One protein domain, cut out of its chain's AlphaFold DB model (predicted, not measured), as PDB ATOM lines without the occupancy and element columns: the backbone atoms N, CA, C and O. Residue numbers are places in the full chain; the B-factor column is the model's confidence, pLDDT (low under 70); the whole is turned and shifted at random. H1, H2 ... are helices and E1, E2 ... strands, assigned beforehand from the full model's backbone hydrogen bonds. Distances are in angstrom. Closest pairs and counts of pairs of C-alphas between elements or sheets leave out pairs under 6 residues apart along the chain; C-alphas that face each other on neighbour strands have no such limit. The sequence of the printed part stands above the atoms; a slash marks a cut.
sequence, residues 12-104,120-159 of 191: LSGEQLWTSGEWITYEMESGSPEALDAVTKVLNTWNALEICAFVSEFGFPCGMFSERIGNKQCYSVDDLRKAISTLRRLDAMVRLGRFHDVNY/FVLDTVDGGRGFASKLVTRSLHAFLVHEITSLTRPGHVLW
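AT A GLANCE: This is residues 12 to 104 and 120 to 159 of the 191 residues of an uncharacterized protein of Rhizobium esperanzae (UniProt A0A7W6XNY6). Two pairs of helices cross at the core, the helical hairpin H1 and H2 over the side-by-side pair H3 and H4, with a small three-stranded sheet at each end of the long axis. The sheet E1 E4 E3 sits by residues 48 to 56 of H2 and residues 77 to 82 of H3, which only graze it; H4 covers one face of the sheet E2 E6 E5, whose E5 and E6 hairpin reaches the far end. The 133 printed residues hold four named helices and six named strands, in the order E1 E2 H1 H2 E3 E4 H3 E5 E6 H4, class mixed; both sheets are antiparallel. The whole is compact, with a radius of gyration of the C-alphas of 15.8 A and spans of 50 by 36 by 23 A.

HOW THE PARTS SIT: E1, residues 16 to 20, is an edge strand antiparallel to the inner strand E4, residues 72 to 76, with N 17 and O 75 2.8 A apart, within hydrogen-bond range. E3, residues 67 to 69, forms a hairpin with E4, with N 74 and O 67 at 2.8 A. E2, residues 26 to 29, is antiparallel to E6, residues 131 to 137, with N 26 and O 137 at 2.8 A; E5, residues 120 to 124, forms a hairpin with E6, with N 134 and O 121 at 2.9 A. H1, residues 33 to 44, touches H2, residues 48 to 58, at a shallow tilt of 16 degrees, opposite ways, closest at C-alphas 42 and 54, 6.7 A. H3, residues 77 to 95, touches H4, residues 140 to 152, at a shallow tilt of 19 degrees, the same way, closest at C-alphas 91 and 148, 6.0 A. H1, with residues 35 to 39 alone, touches H4 about perpendicular at 82 degrees, closest at C-alphas 39 and 144, 6.1 A. H4 makes two layers with the sheet E2 E6 E5, helix on one face, at a height over the sheet of 10.5 A; it lies over E6, at 12 degrees on the local plane, along the strands. H2 and H3 only graze the sheet E1 E4 E3. Every O i to N i+4 pair is within hydrogen-bond range in H1, H2 and H3, and 8 of 9 in H4.

IN THESE COORDINATES: E1 begins at C-alpha 16 (13.532, -42.778, -40.250) and H4 ends at C-alpha 152 (-14.350, -40.020, -22.533). H3 is 26.9 A long, H4 18.8 A, E6 18.6 A, H1 16.4 A and H2 15.3 A.

THE WHOLE: The C-alphas farthest apart, of Gly 14 and Arg 129, are 51.3 A apart. Residues 105 to 119 are not printed, with 22.2 A from C-alpha 104 to 120. Of the links printed whole, H2 to E3 and E5 to E6 are short and the others tight. The mean pLDDT of the printed part is 72.4, and 56 residues are under 70, among them 120 to 138.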
ATOM      1  N   LEU A  12      13.805 -49.810 -40.240       63.34
ATOM      2  CA  LEU A  12      14.558 -48.700 -39.656       63.34
ATOM      3  C   LEU A  12      15.847 -48.459 -40.456       63.34
ATOM      4  O   LEU A  12      16.643 -49.381 -40.635       63.34
ATOM      5  N   SER A  13      16.070 -47.227 -40.912       53.34
ATOM      6  CA  SER A  13      17.341 -46.786 -41.507       53.34
ATOM      7  C   SER A  13      17.601 -45.345 -41.082       53.34
ATOM      8  O   SER A  13      16.863 -44.448 -41.487       53.34
ATOM      9  N   GLY A  14      18.596 -45.117 -40.220       65.00
ATOM     10  CA  GLY A  14      18.669 -43.862 -39.461       65.00
ATOM     11  C   GLY A  14      17.411 -43.647 -38.598       65.00
ATOM     12  O   GLY A  14      16.628 -44.573 -38.396       65.00
ATOM     13  N   GLU A  15      17.179 -42.434 -38.091       78.56
ATOM     14  CA  GLU A  15      15.964 -42.067 -37.330       78.56
ATOM     15  C   GLU A  15      14.706 -41.946 -38.224       78.56
ATOM     16  O   GLU A  15      13.865 -41.063 -38.039       78.56
ATOM     17  N   GLN A  16      14.578 -42.812 -39.233       80.69
ATOM     18  CA  GLN A  16      13.532 -42.778 -40.250       80.69
ATOM     19  C   GLN A  16      12.861 -44.144 -40.434       80.69
ATOM     20  O   GLN A  16      13.481 -45.203 -40.303       80.69
ATOM     21  N   LEU A  17      11.578 -44.093 -40.790       77.19
ATOM     22  CA  LEU A  17      10.695 -45.227 -41.042       77.19
ATOM     23  C   LEU A  17      10.191 -45.206 -42.485       77.19
ATOM     24  O   LEU A  17       9.687 -44.191 -42.961       77.19
ATOM     25  N   TRP A  18      10.306 -46.342 -43.173       74.88
ATOM     26  CA  TRP A  18      10.037 -46.455 -44.609       74.88
ATOM     27  C   TRP A  18       8.856 -47.376 -44.926       74.88
ATOM     28  O   TRP A  18       8.738 -48.455 -44.343       74.88
ATOM     29  N   THR A  19       8.027 -46.998 -45.909       70.31
ATOM     30  CA  THR A  19       6.808 -47.737 -46.314       70.31
ATOM     31  C   THR A  19       6.664 -47.856 -47.833       70.31
ATOM     32  O   THR A  19       7.329 -47.151 -48.601       70.31
ATOM     33  N   SER A  20       5.770 -48.738 -48.300       65.75
ATOM     34  CA  SER A  20       5.181 -48.630 -49.647       65.75
ATOM     35  C   SER A  20       4.462 -47.296 -49.789       65.75
ATOM     36  O   SER A  20       3.750 -46.879 -48.885       65.75
ATOM     37  N   GLY A  21       4.587 -46.641 -50.945       59.50
ATOM     38  CA  GLY A  21       3.786 -45.459 -51.275       59.50
ATOM     39  C   GLY A  21       2.309 -45.749 -51.579       59.50
ATOM     40  O   GLY A  21       1.664 -44.919 -52.217       59.50
ATOM     41  N   GLU A  22       1.798 -46.916 -51.187       61.31
ATOM     42  CA  GLU A  22       0.398 -47.310 -51.346       61.31
ATOM     43  C   GLU A  22      -0.443 -46.721 -50.212       61.31
ATOM     44  O   GLU A  22       0.018 -46.580 -49.079       61.31
ATOM     45  N   TRP A  23      -1.680 -46.340 -50.525       59.56
ATOM     46  CA  TRP A  23      -2.609 -45.811 -49.532       59.56
ATOM     47  C   TRP A  23      -3.216 -46.959 -48.730       59.56
ATOM     48  O   TRP A  23      -3.774 -47.885 -49.313       59.56
ATOM     49  N   ILE A  24      -3.152 -46.863 -47.403       63.12
ATOM     50  CA  ILE A  24      -3.781 -47.819 -46.489       63.12
ATOM     51  C   ILE A  24      -5.125 -47.237 -46.039       63.12
ATOM     52  O   ILE A  24      -5.182 -46.122 -45.510       63.12
ATOM     53  N   THR A  25      -6.207 -47.980 -46.263       64.94
ATOM     54  CA  THR A  25      -7.512 -47.686 -45.658       64.94
ATOM     55  C   THR A  25      -7.569 -48.379 -44.304       64.94
ATOM     56  O   THR A  25      -7.316 -49.575 -44.214       64.94
ATOM     57  N   TYR A  26      -7.891 -47.627 -43.255       66.38
ATOM     58  CA  TYR A  26      -8.060 -48.151 -41.907       66.38
ATOM     59  C   TYR A  26      -9.545 -48.386 -41.644       66.38
ATOM     60  O   TYR A  26     -10.371 -47.468 -41.702       66.38
ATOM     61  N   GLU A  27      -9.869 -49.638 -41.350       71.75
ATOM     62  CA  GLU A  27     -11.213 -50.088 -41.028       71.75
ATOM     63  C   GLU A  27     -11.187 -50.739 -39.653       71.75
ATOM     64  O   GLU A  27     -10.749 -51.877 -39.516       71.75
ATOM     65  N   MET A  28     -11.651 -50.020 -38.636       71.06
ATOM     66  CA  MET A  28     -11.681 -50.533 -37.271       71.06
ATOM     67  C   MET A  28     -12.998 -50.136 -36.607       71.06
ATOM     68  O   MET A  28     -13.501 -49.023 -36.779       71.06
ATOM     69  N   GLU A  29     -13.604 -51.080 -35.893       72.75
ATOM     70  CA  GLU A  29     -14.849 -50.835 -35.171       72.75
ATOM     71  C   GLU A  29     -14.562 -49.998 -33.919       72.75
ATOM     72  O   GLU A  29     -13.693 -50.343 -33.113       72.75
ATOM     73  N   SER A  30     -15.282 -48.882 -33.770       72.50
ATOM     74  CA  SER A  30     -15.151 -47.991 -32.612       72.50
ATOM     75  C   SER A  30     -15.518 -48.729 -31.331       72.50
ATOM     76  O   SER A  30     -16.521 -49.440 -31.293       72.50
ATOM     77  N   GLY A  31     -14.718 -48.572 -30.278       71.88
ATOM     78  CA  GLY A  31     -14.950 -49.258 -29.002       71.88
ATOM     79  C   GLY A  31     -14.675 -50.769 -29.003       71.88
ATOM     80  O   GLY A  31     -14.867 -51.412 -27.971       71.88
ATOM     81  N   SER A  32     -14.198 -51.344 -30.110       80.38
ATOM     82  CA  SER A  32     -13.732 -52.735 -30.135       80.38
ATOM     83  C   SER A  32     -12.473 -52.933 -29.270       80.38
ATOM     84  O   SER A  32     -11.731 -51.975 -29.027       80.38
ATOM     85  N   PRO A  33     -12.167 -54.172 -28.827       85.12
ATOM     86  CA  PRO A  33     -10.914 -54.462 -28.123       85.12
ATOM     87  C   PRO A  33      -9.665 -54.027 -28.902       85.12
ATOM     88  O   PRO A  33      -8.700 -53.572 -28.298       85.12
ATOM     89  N   GLU A  34      -9.702 -54.114 -30.233       84.25
ATOM     90  CA  GLU A  34      -8.617 -53.673 -31.114       84.25
ATOM     91  C   GLU A  34      -8.444 -52.147 -31.093       84.25
ATOM     92  O   GLU A  34      -7.326 -51.652 -30.962       84.25
ATOM     93  N   ALA A  35      -9.548 -51.393 -31.133       83.25
ATOM     94  CA  ALA A  35      -9.525 -49.934 -31.017       83.25
ATOM     95  C   ALA A  35      -8.952 -49.472 -29.675       83.25
ATOM     96  O   ALA A  35      -8.121 -48.559 -29.617       83.25
ATOM     97  N   LEU A  36      -9.359 -50.140 -28.596       86.25
ATOM     98  CA  LEU A  36      -8.852 -49.886 -27.251       86.25
ATOM     99  C   LEU A  36      -7.359 -50.209 -27.132       86.25
ATOM    100  O   LEU A  36      -6.619 -49.438 -26.514       86.25
ATOM    101  N   ASP A  37      -6.905 -51.309 -27.734       90.38
ATOM    102  CA  ASP A  37      -5.493 -51.689 -27.756       90.38
ATOM    103  C   ASP A  37      -4.652 -50.676 -28.545       90.38
ATOM    104  O   ASP A  37      -3.640 -50.187 -28.039       90.38
ATOM    105  N   ALA A  38      -5.117 -50.249 -29.724       89.56
ATOM    106  CA  ALA A  38      -4.445 -49.237 -30.538       89.56
ATOM    107  C   ALA A  38      -4.280 -47.903 -29.785       89.56
ATOM    108  O   ALA A  38      -3.186 -47.331 -29.752       89.56
ATOM    109  N   VAL A  39      -5.342 -47.418 -29.127       89.81
ATOM    110  CA  VAL A  39      -5.288 -46.200 -28.297       89.81
ATOM    111  C   VAL A  39      -4.341 -46.382 -27.112       89.81
ATOM    112  O   VAL A  39      -3.519 -45.510 -26.827       89.81
ATOM    113  N   THR A  40      -4.413 -47.520 -26.426       91.44
ATOM    114  CA  THR A  40      -3.570 -47.784 -25.255       91.44
ATOM    115  C   THR A  40      -2.097 -47.839 -25.643       91.44
ATOM    116  O   THR A  40      -1.265 -47.195 -25.001       91.44
ATOM    117  N   LYS A  41      -1.754 -48.557 -26.713       92.38
ATOM    118  CA  LYS A  41      -0.373 -48.678 -27.185       92.38
ATOM    119  C   LYS A  41       0.175 -47.339 -27.659       92.38
ATOM    120  O   LYS A  41       1.233 -46.942 -27.182       92.38
ATOM    121  N   VAL A  42      -0.552 -46.583 -28.494       92.12
ATOM    122  CA  VAL A  42      -0.039 -45.293 -28.999       92.12
ATOM    123  C   VAL A  42       0.232 -44.296 -27.869       92.12
ATOM    124  O   VAL A  42       1.241 -43.591 -27.895       92.12
ATOM    125  N   LEU A  43      -0.626 -44.251 -26.844       91.50
ATOM    126  CA  LEU A  43      -0.452 -43.349 -25.704       91.50
ATOM    127  C   LEU A  43       0.720 -43.766 -24.801       91.50
ATOM    128  O   LEU A  43       1.330 -42.902 -24.164       91.50
ATOM    129  N   ASN A  44       1.102 -45.044 -24.805       91.69
ATOM    130  CA  ASN A  44       2.221 -45.589 -24.032       91.69
ATOM    131  C   ASN A  44       3.548 -45.676 -24.810       91.69
ATOM    132  O   ASN A  44       4.547 -46.094 -24.242       91.69
ATOM    133  N   THR A  45       3.599 -45.233 -26.066       91.56
ATOM    134  CA  THR A  45       4.806 -45.275 -26.911       91.56
ATOM    135  C   THR A  45       5.766 -44.096 -26.673       91.56
ATOM    136  O   THR A  45       5.469 -42.955 -27.034       91.56
ATOM    137  N   TRP A  46       6.934 -44.309 -26.073       86.88
ATOM    138  CA  TRP A  46       7.879 -43.254 -25.663       86.88
ATOM    139  C   TRP A  46       9.169 -43.208 -26.472       86.88
ATOM    140  O   TRP A  46       9.690 -42.121 -26.736       86.88
ATOM    141  N   ASN A  47       9.695 -44.365 -26.859       87.19
ATOM    142  CA  ASN A  47      10.982 -44.461 -27.541       87.19
ATOM    143  C   ASN A  47      10.836 -44.905 -29.005       87.19
ATOM    144  O   ASN A  47       9.761 -45.282 -29.464       87.19
ATOM    145  N   ALA A  48      11.934 -44.836 -29.762       85.50
ATOM    146  CA  ALA A  48      11.918 -45.176 -31.183       85.50
ATOM    147  C   ALA A  48      11.501 -46.636 -31.434       85.50
ATOM    148  O   ALA A  48      10.745 -46.884 -32.364       85.50
ATOM    149  N   LEU A  49      11.926 -47.587 -30.594       85.31
ATOM    150  CA  LEU A  49      11.566 -49.001 -30.750       85.31
ATOM    151  C   LEU A  49      10.062 -49.223 -30.566       85.31
ATOM    152  O   LEU A  49       9.448 -49.922 -31.367       85.31
ATOM    153  N   GLU A  50       9.460 -48.587 -29.565       89.44
ATOM    154  CA  GLU A  50       8.014 -48.643 -29.322       89.44
ATOM    155  C   GLU A  50       7.221 -47.968 -30.448       89.44
ATOM    156  O   GLU A  50       6.166 -48.462 -30.838       89.44
ATOM    157  N   ILE A  51       7.743 -46.874 -31.023       87.44
ATOM    158  CA  ILE A  51       7.149 -46.236 -32.208       87.44
ATOM    159  C   ILE A  51       7.153 -47.217 -33.372       87.44
ATOM    160  O   ILE A  51       6.125 -47.406 -34.014       87.44
ATOM    161  N   CYS A  52       8.279 -47.875 -33.625       83.38
ATOM    162  CA  CYS A  52       8.391 -48.848 -34.703       83.38
ATOM    163  C   CYS A  52       7.482 -50.055 -34.484       83.38
ATOM    164  O   CYS A  52       6.857 -50.509 -35.439       83.38
ATOM    165  N   ALA A  53       7.379 -50.553 -33.251       85.81
ATOM    166  CA  ALA A  53       6.481 -51.648 -32.904       85.81
ATOM    167  C   ALA A  53       5.018 -51.260 -33.161       85.81
ATOM    168  O   ALA A  53       4.326 -51.957 -33.900       85.81
ATOM    169  N   PHE A  54       4.589 -50.097 -32.659       88.94
ATOM    170  CA  PHE A  54       3.248 -49.569 -32.905       88.94
ATOM    171  C   PHE A  54       2.961 -49.417 -34.403       88.94
ATOM    172  O   PHE A  54       1.926 -49.861 -34.892       88.94
ATOM    173  N   VAL A  55       3.895 -48.820 -35.143       84.69
ATOM    174  CA  VAL A  55       3.751 -48.576 -36.581       84.69
ATOM    175  C   VAL A  55       3.720 -49.877 -37.382       84.69
ATOM    176  O   VAL A  55       2.993 -49.965 -38.367       84.69
ATOM    177  N   SER A  56       4.485 -50.886 -36.967       80.88
ATOM    178  CA  SER A  56       4.482 -52.209 -37.600       80.88
ATOM    179  C   SER A  56       3.153 -52.931 -37.415       80.88
ATOM    180  O   SER A  56       2.746 -53.687 -38.291       80.88
ATOM    181  N   GLU A  57       2.511 -52.726 -36.268       84.56
ATOM    182  CA  GLU A  57       1.280 -53.413 -35.896       84.56
ATOM    183  C   GLU A  57       0.037 -52.708 -36.448       84.56
ATOM    184  O   GLU A  57      -0.781 -53.337 -37.113       84.56
ATOM    185  N   PHE A  58      -0.090 -51.400 -36.213       81.88
ATOM    186  CA  PHE A  58      -1.299 -50.639 -36.541       81.88
ATOM    187  C   PHE A  58      -1.150 -49.733 -37.752       81.88
ATOM    188  O   PHE A  58      -2.153 -49.232 -38.246       81.88
ATOM    189  N   GLY A  59       0.068 -49.482 -38.226       79.75
ATOM    190  CA  GLY A  59       0.345 -48.484 -39.253       79.75
ATOM    191  C   GLY A  59       0.662 -47.097 -38.688       79.75
ATOM    192  O   GLY A  59       0.968 -46.906 -37.512       79.75
ATOM    193  N   PHE A  60       0.646 -46.087 -39.554       78.12
ATOM    194  CA  PHE A  60       1.243 -44.784 -39.254       78.12
ATOM    195  C   PHE A  60       0.256 -43.842 -38.549       78.12
ATOM    196  O   PHE A  60      -0.725 -43.419 -39.167       78.12
ATOM    197  N   PRO A  61       0.527 -43.399 -37.301       72.44
ATOM    198  CA  PRO A  61      -0.337 -42.473 -36.568       72.44
ATOM    199  C   PRO A  61      -0.182 -41.021 -37.042       72.44
ATOM    200  O   PRO A  61      -0.650 -40.099 -36.382       72.44
ATOM    201  N   CYS A  62       0.485 -40.785 -38.172       68.81
ATOM    202  CA  CYS A  62       0.635 -39.479 -38.791       68.81
ATOM    203  C   CYS A  62      -0.097 -39.462 -40.133       68.81
ATOM    204  O   CYS A  62       0.214 -40.229 -41.037       68.81
ATOM    205  N   GLY A  63      -1.070 -38.563 -40.284       56.09
ATOM    206  CA  GLY A  63      -1.904 -38.540 -41.485       56.09
ATOM    207  C   GLY A  63      -1.176 -38.165 -42.781       56.09
ATOM    208  O   GLY A  63      -1.690 -38.506 -43.838       56.09
ATOM    209  N   MET A  64      -0.048 -37.431 -42.737       53.19
ATOM    210  CA  MET A  64       0.525 -36.800 -43.947       53.19
ATOM    211  C   MET A  64       2.012 -36.379 -43.875       53.19
ATOM    212  O   MET A  64       2.456 -35.617 -44.728       53.19
ATOM    213  N   PHE A  65       2.796 -36.809 -42.882       52.47
ATOM    214  CA  PHE A  65       4.212 -36.400 -42.765       52.47
ATOM    215  C   PHE A  65       5.167 -37.355 -43.494       52.47
ATOM    216  O   PHE A  65       6.191 -37.735 -42.938       52.47
ATOM    217  N   SER A  66       4.815 -37.782 -44.710       60.06
ATOM    218  CA  SER A  66       5.743 -38.557 -45.531       60.06
ATOM    219  C   SER A  66       6.457 -37.694 -46.554       60.06
ATOM    220  O   SER A  66       5.834 -37.056 -47.403       60.06
ATOM    221  N   GLU A  67       7.781 -37.767 -46.545       63.38
ATOM    222  CA  GLU A  67       8.556 -37.459 -47.736       63.38
ATOM    223  C   GLU A  67       8.414 -38.625 -48.713       63.38
ATOM    224  O   GLU A  67       8.648 -39.788 -48.374       63.38
ATOM    225  N   ARG A  68       7.997 -38.332 -49.946       64.94
ATOM    226  CA  ARG A  68       7.928 -39.345 -50.996       64.94
ATOM    227  C   ARG A  68       9.255 -39.383 -51.742       64.94
ATOM    228  O   ARG A  68       9.599 -38.432 -52.436       64.94
ATOM    229  N   ILE A  69       9.959 -40.508 -51.649       65.44
ATOM    230  CA  ILE A  69      11.207 -40.760 -52.379       65.44
ATOM    231  C   ILE A  69      10.956 -41.945 -53.316       65.44
ATOM    232  O   ILE A  69      10.870 -43.105 -52.900       65.44
ATOM    233  N   GLY A  70      10.752 -41.641 -54.601       75.69
ATOM    234  CA  GLY A  70      10.309 -42.615 -55.602       75.69
ATOM    235  C   GLY A  70       8.938 -43.222 -55.264       75.69
ATOM    236  O   GLY A  70       7.938 -42.513 -55.115       75.69
ATOM    237  N   ASN A  71       8.895 -44.552 -55.126       68.69
ATOM    238  CA  ASN A  71       7.691 -45.319 -54.764       68.69
ATOM    239  C   ASN A  71       7.591 -45.634 -53.262       68.69
ATOM    240  O   ASN A  71       6.785 -46.475 -52.861       68.69
ATOM    241  N   LYS A  72       8.421 -44.994 -52.432       69.62
ATOM    242  CA  LYS A  72       8.411 -45.158 -50.979       69.62
ATOM    243  C   LYS A  72       7.978 -43.869 -50.297       69.62
ATOM    244  O   LYS A  72       8.226 -42.775 -50.805       69.62
ATOM    245  N   GLN A  73       7.352 -44.020 -49.140       74.12
ATOM    246  CA  GLN A  73       7.152 -42.932 -48.193       74.12
ATOM    247  C   GLN A  73       8.148 -43.092 -47.046       74.12
ATOM    248  O   GLN A  73       8.405 -44.210 -46.593       74.12
ATOM    249  N   CYS A  74       8.728 -41.977 -46.622       75.38
ATOM    250  CA  CYS A  74       9.671 -41.879 -45.521       75.38
ATOM    251  C   CYS A  74       9.082 -40.970 -44.443       75.38
ATOM    252  O   CYS A  74       8.629 -39.868 -44.747       75.38
ATOM    253  N   TYR A  75       9.101 -41.437 -43.201       77.75
ATOM    254  CA  TYR A  75       8.631 -40.714 -42.029       77.75
ATOM    255  C   TYR A  75       9.784 -40.540 -41.046       77.75
ATOM    256  O   TYR A  75      10.444 -41.514 -40.684       77.75
ATOM    257  N   SER A  76      10.006 -39.315 -40.571       81.19
ATOM    258  CA  SER A  76      10.927 -39.078 -39.460       81.19
ATOM    259  C   SER A  76      10.333 -39.606 -38.153       81.19
ATOM    260  O   SER A  76       9.155 -39.374 -37.854       81.19
ATOM    261  N   VAL A  77      11.155 -40.267 -37.333       82.56
ATOM    262  CA  VAL A  77      10.771 -40.669 -35.971       82.56
ATOM    263  C   VAL A  77      10.348 -39.450 -35.144       82.56
ATOM    264  O   VAL A  77       9.435 -39.556 -34.325       82.56
ATOM    265  N   ASP A  78      10.919 -38.270 -35.390       80.81
ATOM    266  CA  ASP A  78      10.530 -37.046 -34.685       80.81
ATOM    267  C   ASP A  78       9.131 -36.554 -35.048       80.81
ATOM    268  O   ASP A  78       8.409 -36.053 -34.184       80.81
ATOM    269  N   ASP A  79       8.703 -36.712 -36.298       77.25
ATOM    270  CA  ASP A  79       7.343 -36.337 -36.686       77.25
ATOM    271  C   ASP A  79       6.315 -37.297 -36.091       77.25
ATOM    272  O   ASP A  79       5.250 -36.872 -35.633       77.25
ATOM    273  N   LEU A  80       6.673 -38.577 -35.981       80.38
ATOM    274  CA  LEU A  80       5.881 -39.563 -35.252       80.38
ATOM    275  C   LEU A  80       5.812 -39.236 -33.756       80.38
ATOM    276  O   LEU A  80       4.724 -39.256 -33.182       80.38
ATOM    277  N   ARG A  81       6.928 -38.831 -33.132       82.75
ATOM    278  CA  ARG A  81       6.942 -38.345 -31.739       82.75
ATOM    279  C   ARG A  81       6.025 -37.138 -31.550       82.75
ATOM    280  O   ARG A  81       5.259 -37.109 -30.589       82.75
ATOM    281  N   LYS A  82       6.056 -36.155 -32.459       79.12
ATOM    282  CA  LYS A  82       5.166 -34.977 -32.408       79.12
ATOM    283  C   LYS A  82       3.692 -35.374 -32.533       79.12
ATOM    284  O   LYS A  82       2.861 -34.854 -31.783       79.12
ATOM    285  N   ALA A  83       3.365 -36.296 -33.439       79.44
ATOM    286  CA  ALA A  83       2.003 -36.802 -33.603       79.44
ATOM    287  C   ALA A  83       1.514 -37.503 -32.325       79.44
ATOM    288  O   ALA A  83       0.482 -37.127 -31.771       79.44
ATOM    289  N   ILE A  84       2.307 -38.428 -31.777       86.44
ATOM    290  CA  ILE A  84       1.993 -39.130 -30.522       86.44
ATOM    291  C   ILE A  84       1.868 -38.145 -29.352       86.44
ATOM    292  O   ILE A  84       0.929 -38.227 -28.562       86.44
ATOM    293  N   SER A  85       2.760 -37.155 -29.254       83.94
ATOM    294  CA  SER A  85       2.664 -36.101 -28.238       83.94
ATOM    295  C   SER A  85       1.375 -35.284 -28.367       83.94
ATOM    296  O   SER A  85       0.827 -34.846 -27.355       83.94
ATOM    297  N   THR A  86       0.885 -35.074 -29.589       79.88
ATOM    298  CA  THR A  86      -0.390 -34.391 -29.837       79.88
ATOM    299  C   THR A  86      -1.565 -35.246 -29.362       79.88
ATOM    300  O   THR A  86      -2.451 -34.721 -28.692       79.88
ATOM    301  N   LEU A  87      -1.537 -36.561 -29.612       84.75
ATOM    302  CA  LEU A  87      -2.544 -37.511 -29.119       84.75
ATOM    303  C   LEU A  87      -2.573 -37.592 -27.586       84.75
ATOM    304  O   LEU A  87      -3.642 -37.564 -26.985       84.75
ATOM    305  N   ARG A  88      -1.407 -37.610 -26.934       86.94
ATOM    306  CA  ARG A  88      -1.311 -37.560 -25.463       86.94
ATOM    307  C   ARG A  88      -1.862 -36.270 -24.885       86.94
ATOM    308  O   ARG A  88      -2.593 -36.289 -23.900       86.94
ATOM    309  N   ARG A  89      -1.519 -35.136 -25.503       83.12
ATOM    310  CA  ARG A  89      -2.080 -33.844 -25.108       83.12
ATOM    311  C   ARG A  89      -3.596 -33.850 -25.287       83.12
ATOM    312  O   ARG A  89      -4.290 -33.344 -24.416       83.12
ATOM    313  N   LEU A  90      -4.105 -34.434 -26.371       81.06
ATOM    314  CA  LEU A  90      -5.539 -34.602 -26.575       81.06
ATOM    315  C   LEU A  90      -6.175 -35.414 -25.440       81.06
ATOM    316  O   LEU A  90      -7.088 -34.893 -24.811       81.06
ATOM    317  N   ASP A  91      -5.666 -36.610 -25.121       86.19
ATOM    318  CA  ASP A  91      -6.173 -37.441 -24.012       86.19
ATOM    319  C   ASP A  91      -6.203 -36.667 -22.683       86.19
ATOM    320  O   ASP A  91      -7.247 -36.585 -22.032       86.19
ATOM    321  N   ALA A  92      -5.103 -35.997 -22.324       85.25
ATOM    322  CA  ALA A  92      -5.029 -35.206 -21.097       85.25
ATOM    323  C   ALA A  92      -6.089 -34.091 -21.057       85.25
ATOM    324  O   ALA A  92      -6.798 -33.920 -20.066       85.25
ATOM    325  N   MET A  93      -6.236 -33.338 -22.147       78.00
ATOM    326  CA  MET A  93      -7.185 -32.225 -22.231       78.00
ATOM    327  C   MET A  93      -8.638 -32.698 -22.244       78.00
ATOM    328  O   MET A  93      -9.519 -32.046 -21.681       78.00
ATOM    329  N   VAL A  94      -8.886 -33.844 -22.868       77.12
ATOM    330  CA  VAL A  94     -10.186 -34.497 -22.912       77.12
ATOM    331  C   VAL A  94     -10.593 -34.976 -21.511       77.12
ATOM    332  O   VAL A  94     -11.696 -34.650 -21.069       77.12
ATOM    333  N   ARG A  95      -9.694 -35.632 -20.760       80.50
ATOM    334  CA  ARG A  95      -9.921 -36.021 -19.351       80.50
ATOM    335  C   ARG A  95     -10.219 -34.828 -18.443       80.50
ATOM    336  O   ARG A  95     -10.995 -34.950 -17.502       80.50
ATOM    337  N   LEU A  96      -9.637 -33.667 -18.743       79.81
ATOM    338  CA  LEU A  96      -9.875 -32.412 -18.025       79.81
ATOM    339  C   LEU A  96     -11.139 -31.661 -18.486       79.81
ATOM    340  O   LEU A  96     -11.416 -30.574 -17.982       79.81
ATOM    341  N   GLY A  97     -11.888 -32.171 -19.471       69.75
ATOM    342  CA  GLY A  97     -13.046 -31.476 -20.048       69.75
ATOM    343  C   GLY A  97     -12.695 -30.208 -20.845       69.75
ATOM    344  O   GLY A  97     -13.587 -29.450 -21.225       69.75
ATOM    345  N   ARG A  98     -11.408 -29.985 -21.136       69.00
ATOM    346  CA  ARG A  98     -10.830 -28.787 -21.771       69.00
ATOM    347  C   ARG A  98     -10.354 -29.046 -23.209       69.00
ATOM    348  O   ARG A  98      -9.419 -28.430 -23.707       69.00
ATOM    349  N   PHE A  99     -10.999 -29.975 -23.903       64.69
ATOM    350  CA  PHE A  99     -10.630 -30.425 -25.252       64.69
ATOM    351  C   PHE A  99     -10.500 -29.299 -26.304       64.69
ATOM    352  O   PHE A  99      -9.754 -29.455 -27.266       64.69
ATOM    353  N   HIS A 100     -11.186 -28.164 -26.122       57.28
ATOM    354  CA  HIS A 100     -11.114 -26.993 -27.003       57.28
ATOM    355  C   HIS A 100      -9.745 -26.286 -26.975       57.28
ATOM    356  O   HIS A 100      -9.392 -25.630 -27.949       57.28
ATOM    357  N   ASP A 101      -8.932 -26.464 -25.922       58.12
ATOM    358  CA  ASP A 101      -7.577 -25.881 -25.869       58.12
ATOM    359  C   ASP A 101      -6.531 -26.732 -26.624       58.12
ATOM    360  O   ASP A 101      -5.335 -26.403 -26.668       58.12
ATOM    361  N   VAL A 102      -6.952 -27.856 -27.213       55.62
ATOM    362  CA  VAL A 102      -6.124 -28.623 -28.142       55.62
ATOM    363  C   VAL A 102      -6.273 -27.982 -29.511       55.62
ATOM    364  O   VAL A 102      -7.208 -28.270 -30.256       55.62
ATOM    365  N   ASN A 103      -5.312 -27.131 -29.873       54.44
ATOM    366  CA  ASN A 103      -5.143 -26.764 -31.269       54.44
ATOM    367  C   ASN A 103      -4.623 -27.993 -32.028       54.44
ATOM    368  O   ASN A 103      -3.414 -28.194 -32.158       54.44
ATOM    369  N   TYR A 104      -5.561 -28.837 -32.461       50.59
ATOM    370  CA  TYR A 104      -5.311 -30.103 -33.146       50.59
ATOM    371  C   TYR A 104      -4.427 -29.916 -34.386       50.59
ATOM    372  O   TYR A 104      -3.656 -30.807 -34.731       50.59
ATOM    373  N   PHE A 120     -19.745 -43.805 -41.373       56.28
ATOM    374  CA  PHE A 120     -20.464 -44.641 -40.423       56.28
ATOM    375  C   PHE A 120     -21.174 -45.717 -41.227       56.28
ATOM    376  O   PHE A 120     -22.217 -45.460 -41.834       56.28
ATOM    377  N   VAL A 121     -20.589 -46.908 -41.255       56.69
ATOM    378  CA  VAL A 121     -21.234 -48.071 -41.858       56.69
ATOM    379  C   VAL A 121     -21.969 -48.810 -40.753       56.69
ATOM    380  O   VAL A 121     -21.403 -49.070 -39.694       56.69
ATOM    381  N   LEU A 122     -23.245 -49.098 -40.991       57.59
ATOM    382  CA  LEU A 122     -24.025 -49.997 -40.156       57.59
ATOM    383  C   LEU A 122     -23.786 -51.408 -40.683       57.59
ATOM    384  O   LEU A 122     -24.389 -51.793 -41.683       57.59
ATOM    385  N   ASP A 123     -22.871 -52.135 -40.049       57.91
ATOM    386  CA  ASP A 123     -22.613 -53.524 -40.422       57.91
ATOM    387  C   ASP A 123     -23.519 -54.456 -39.613       57.91
ATOM    388  O   ASP A 123     -23.791 -54.219 -38.427       57.91
ATOM    389  N   THR A 124     -24.035 -55.493 -40.266       59.50
ATOM    390  CA  THR A 124     -24.838 -56.517 -39.595       59.50
ATOM    391  C   THR A 124     -23.914 -57.395 -38.771       59.50
ATOM    392  O   THR A 124     -22.998 -58.006 -39.313       59.50
ATOM    393  N   VAL A 125     -24.159 -57.476 -37.465       57.12
ATOM    394  CA  VAL A 125     -23.366 -58.331 -36.577       57.12
ATOM    395  C   VAL A 125     -23.686 -59.797 -36.886       57.12
ATOM    396  O   VAL A 125     -24.855 -60.198 -36.854       57.12
ATOM    397  N   ASP A 126     -22.663 -60.599 -37.196       51.31
ATOM    398  CA  ASP A 126     -22.824 -62.038 -37.428       51.31
ATOM    399  C   ASP A 126     -23.482 -62.693 -36.199       51.31
ATOM    400  O   ASP A 126     -22.944 -62.668 -35.093       51.31
ATOM    401  N   GLY A 127     -24.666 -63.286 -36.396       51.12
ATOM    402  CA  GLY A 127     -25.360 -64.083 -35.378       51.12
ATOM    403  C   GLY A 127     -26.556 -63.439 -34.665       51.12
ATOM    404  O   GLY A 127     -27.195 -64.124 -33.868       51.12
ATOM    405  N   GLY A 128     -26.951 -62.193 -34.943       44.25
ATOM    406  CA  GLY A 128     -28.187 -61.674 -34.346       44.25
ATOM    407  C   GLY A 128     -28.430 -60.182 -34.515       44.25
ATOM    408  O   GLY A 128     -27.506 -59.388 -34.603       44.25
ATOM    409  N   ARG A 129     -29.718 -59.823 -34.559       42.78
ATOM    410  CA  ARG A 129     -30.278 -58.473 -34.751       42.78
ATOM    411  C   ARG A 129     -29.426 -57.363 -34.116       42.78
ATOM    412  O   ARG A 129     -29.323 -57.289 -32.897       42.78
ATOM    413  N   GLY A 130     -28.925 -56.450 -34.942       49.09
ATOM    414  CA  GLY A 130     -28.204 -55.261 -34.501       49.09
ATOM    415  C   GLY A 130     -27.427 -54.620 -35.646       49.09
ATOM    416  O   GLY A 130     -27.227 -55.242 -36.688       49.09
ATOM    417  N   PHE A 131     -27.002 -53.378 -35.438       54.53
ATOM    418  CA  PHE A 131     -26.060 -52.685 -36.309       54.53
ATOM    419  C   PHE A 131     -24.882 -52.220 -35.458       54.53
ATOM    420  O   PHE A 131     -25.101 -51.579 -34.428       54.53
ATOM    421  N   ALA A 132     -23.658 -52.526 -35.882       56.50
ATOM    422  CA  ALA A 132     -22.452 -51.954 -35.292       56.50
ATOM    423  C   ALA A 132     -22.026 -50.728 -36.105       56.50
ATOM    424  O   ALA A 132     -22.022 -50.766 -37.336       56.50
ATOM    425  N   SER A 133     -21.685 -49.627 -35.431       56.62
ATOM    426  CA  SER A 133     -21.114 -48.457 -36.097       56.62
ATOM    427  C   SER A 133     -19.643 -48.715 -36.406       56.62
ATOM    428  O   SER A 133     -18.790 -48.626 -35.521       56.62
ATOM    429  N   LYS A 134     -19.333 -49.001 -37.668       63.59
ATOM    430  CA  LYS A 134     -17.953 -49.103 -38.142       63.59
ATOM    431  C   LYS A 134     -17.447 -47.721 -38.533       63.59
ATOM    432  O   LYS A 134     -18.145 -46.995 -39.240       63.59
ATOM    433  N   LEU A 135     -16.240 -47.369 -38.088       64.50
ATOM    434  CA  LEU A 135     -15.544 -46.170 -38.544       64.50
ATOM    435  C   LEU A 135     -14.583 -46.559 -39.659       64.50
ATOM    436  O   LEU A 135     -13.621 -47.296 -39.443       64.50
ATOM    437  N   VAL A 136     -14.827 -46.029 -40.852       63.72
ATOM    438  CA  VAL A 136     -13.902 -46.171 -41.979       63.72
ATOM    439  C   VAL A 136     -13.183 -44.847 -42.187       63.72
ATOM    440  O   VAL A 136     -13.818 -43.802 -42.338       63.72
ATOM    441  N   THR A 137     -11.849 -44.876 -42.176       66.06
ATOM    442  CA  THR A 137     -11.017 -43.699 -42.437       66.06
ATOM    443  C   THR A 137      -9.731 -44.077 -43.157       66.06
ATOM    444  O   THR A 137      -9.178 -45.155 -42.996       66.06
ATOM    445  N   ARG A 138      -9.187 -43.153 -43.947       66.81
ATOM    446  CA  ARG A 138      -7.883 -43.332 -44.611       66.81
ATOM    447  C   ARG A 138      -6.707 -42.877 -43.746       66.81
ATOM    448  O   ARG A 138      -5.595 -42.726 -44.237       66.81
ATOM    449  N   SER A 139      -6.954 -42.583 -42.471       72.62
ATOM    450  CA  SER A 139      -5.946 -42.065 -41.555       72.62
ATOM    451  C   SER A 139      -6.108 -42.681 -40.172       72.62
ATOM    452  O   SER A 139      -7.042 -42.334 -39.448       72.62
ATOM    453  N   LEU A 140      -5.148 -43.524 -39.777       78.19
ATOM    454  CA  LEU A 140      -5.050 -44.039 -38.411       78.19
ATOM    455  C   LEU A 140      -5.003 -42.896 -37.391       78.19
ATOM    456  O   LEU A 140      -5.622 -42.980 -36.341       78.19
ATOM    457  N   HIS A 141      -4.349 -41.780 -37.721       79.81
ATOM    458  CA  HIS A 141      -4.369 -40.587 -36.875       79.81
ATOM    459  C   HIS A 141      -5.797 -40.085 -36.607       79.81
ATOM    460  O   HIS A 141      -6.166 -39.854 -35.459       79.81
ATOM    461  N   ALA A 142      -6.617 -39.943 -37.655       75.19
ATOM    462  CA  ALA A 142      -8.005 -39.507 -37.509       75.19
ATOM    463  C   ALA A 142      -8.843 -40.515 -36.708       75.19
ATOM    464  O   ALA A 142      -9.685 -40.101 -35.914       75.19
ATOM    465  N   PHE A 143      -8.583 -41.813 -36.891       79.06
ATOM    466  CA  PHE A 143      -9.191 -42.871 -36.089       79.06
ATOM    467  C   PHE A 143      -8.841 -42.726 -34.600       79.06
ATOM    468  O   PHE A 143      -9.733 -42.591 -33.772       79.06
ATOM    469  N   LEU A 144      -7.550 -42.661 -34.261       84.38
ATOM    470  CA  LEU A 144      -7.074 -42.553 -32.877       84.38
ATOM    471  C   LEU A 144      -7.618 -41.305 -32.175       84.38
ATOM    472  O   LEU A 144      -7.981 -41.355 -31.005       84.38
ATOM    473  N   VAL A 145      -7.710 -40.187 -32.893       81.25
ATOM    474  CA  VAL A 145      -8.288 -38.940 -32.376       81.25
ATOM    475  C   VAL A 145      -9.759 -39.117 -32.044       81.25
ATOM    476  O   VAL A 145     -10.184 -38.707 -30.967       81.25
ATOM    477  N   HIS A 146     -10.520 -39.755 -32.936       77.69
ATOM    478  CA  HIS A 146     -11.908 -40.091 -32.658       77.69
ATOM    479  C   HIS A 146     -12.020 -40.981 -31.425       77.69
ATOM    480  O   HIS A 146     -12.739 -40.619 -30.498       77.69
ATOM    481  N   GLU A 147     -11.286 -42.091 -31.373       81.88
ATOM    482  CA  GLU A 147     -11.385 -43.038 -30.262       81.88
ATOM    483  C   GLU A 147     -11.004 -42.401 -28.923       81.88
ATOM    484  O   GLU A 147     -11.776 -42.491 -27.971       81.88
ATOM    485  N   ILE A 148      -9.898 -41.649 -28.850       83.69
ATOM    486  CA  ILE A 148      -9.504 -40.920 -27.630       83.69
ATOM    487  C   ILE A 148     -10.628 -39.985 -27.163       83.69
ATOM    488  O   ILE A 148     -10.942 -39.916 -25.974       83.69
ATOM    489  N   THR A 149     -11.268 -39.265 -28.086       75.44
ATOM    490  CA  THR A 149     -12.360 -38.351 -27.724       75.44
ATOM    491  C   THR A 149     -13.653 -39.075 -27.347       75.44
ATOM    492  O   THR A 149     -14.320 -38.660 -26.401       75.44
ATOM    493  N   SER A 150     -13.986 -40.171 -28.026       72.38
ATOM    494  CA  SER A 150     -15.229 -40.923 -27.831       72.38
ATOM    495  C   SER A 150     -15.221 -41.737 -26.538       72.38
ATOM    496  O   SER A 150     -16.246 -41.804 -25.862       72.38
ATOM    497  N   LEU A 151     -14.063 -42.271 -26.125       65.69
ATOM    498  CA  LEU A 151     -13.917 -43.032 -24.874       65.69
ATOM    499  C   LEU A 151     -14.265 -42.226 -23.620       65.69
ATOM    500  O   LEU A 151     -14.670 -42.782 -22.602       65.69
ATOM    501  N   THR A 152     -14.118 -40.908 -23.681       63.84
ATOM    502  CA  THR A 152     -14.350 -40.020 -22.533       63.84
ATOM    503  C   THR A 152     -15.713 -39.331 -22.560       63.84
ATOM    504  O   THR A 152     -16.164 -38.827 -21.529       63.84
ATOM    505  N   ARG A 153     -16.381 -39.298 -23.722       62.94
ATOM    506  CA  ARG A 153     -17.726 -38.738 -23.910       62.94
ATOM    507  C   ARG A 153     -18.565 -39.628 -24.833       62.94
ATOM    508  O   ARG A 153     -18.807 -39.254 -25.985       62.94
ATOM    509  N   PRO A 154     -19.047 -40.777 -24.326       58.06
ATOM    510  CA  PRO A 154     -19.902 -41.673 -25.095       58.06
ATOM    511  C   PRO A 154     -21.125 -40.928 -25.653       58.06
ATOM    512  O   PRO A 154     -21.776 -40.170 -24.935       58.06
ATOM    513  N   GLY A 155     -21.435 -41.131 -26.936       52.53
ATOM    514  CA  GLY A 155     -22.614 -40.548 -27.594       52.53
ATOM    515  C   GLY A 155     -22.425 -39.155 -28.210       52.53
ATOM    516  O   GLY A 155     -23.365 -38.630 -28.806       52.53
ATOM    517  N   HIS A 156     -21.231 -38.560 -28.127       55.34
ATOM    518  CA  HIS A 156     -20.925 -37.290 -28.790       55.34
ATOM    519  C   HIS A 156     -20.057 -37.500 -30.033       55.34
ATOM    520  O   HIS A 156     -18.940 -37.995 -29.943       55.34
ATOM    521  N   VAL A 157     -20.547 -37.066 -31.198       57.31
ATOM    522  CA  VAL A 157     -19.777 -37.125 -32.448       57.31
ATOM    523  C   VAL A 157     -18.748 -35.998 -32.467       57.31
ATOM    524  O   VAL A 157     -19.109 -34.817 -32.434       57.31
ATOM    525  N   LEU A 158     -17.469 -36.362 -32.567       64.75
ATOM    526  CA  LEU A 158     -16.396 -35.400 -32.779       64.75
ATOM    527  C   LEU A 158     -16.473 -34.834 -34.199       64.75
ATOM    528  O   LEU A 158     -16.511 -35.560 -35.191       64.75
ATOM    529  N   TRP A 159     -16.441 -33.514 -34.299       67.38
ATOM    530  CA  TRP A 159     -16.431 -32.802 -35.565       67.38
ATOM    531  C   TRP A 159     -15.254 -31.825 -35.624       67.38
ATOM    532  O   TRP A 159     -14.941 -31.190 -34.625       67.38
TER     533      TRP A 159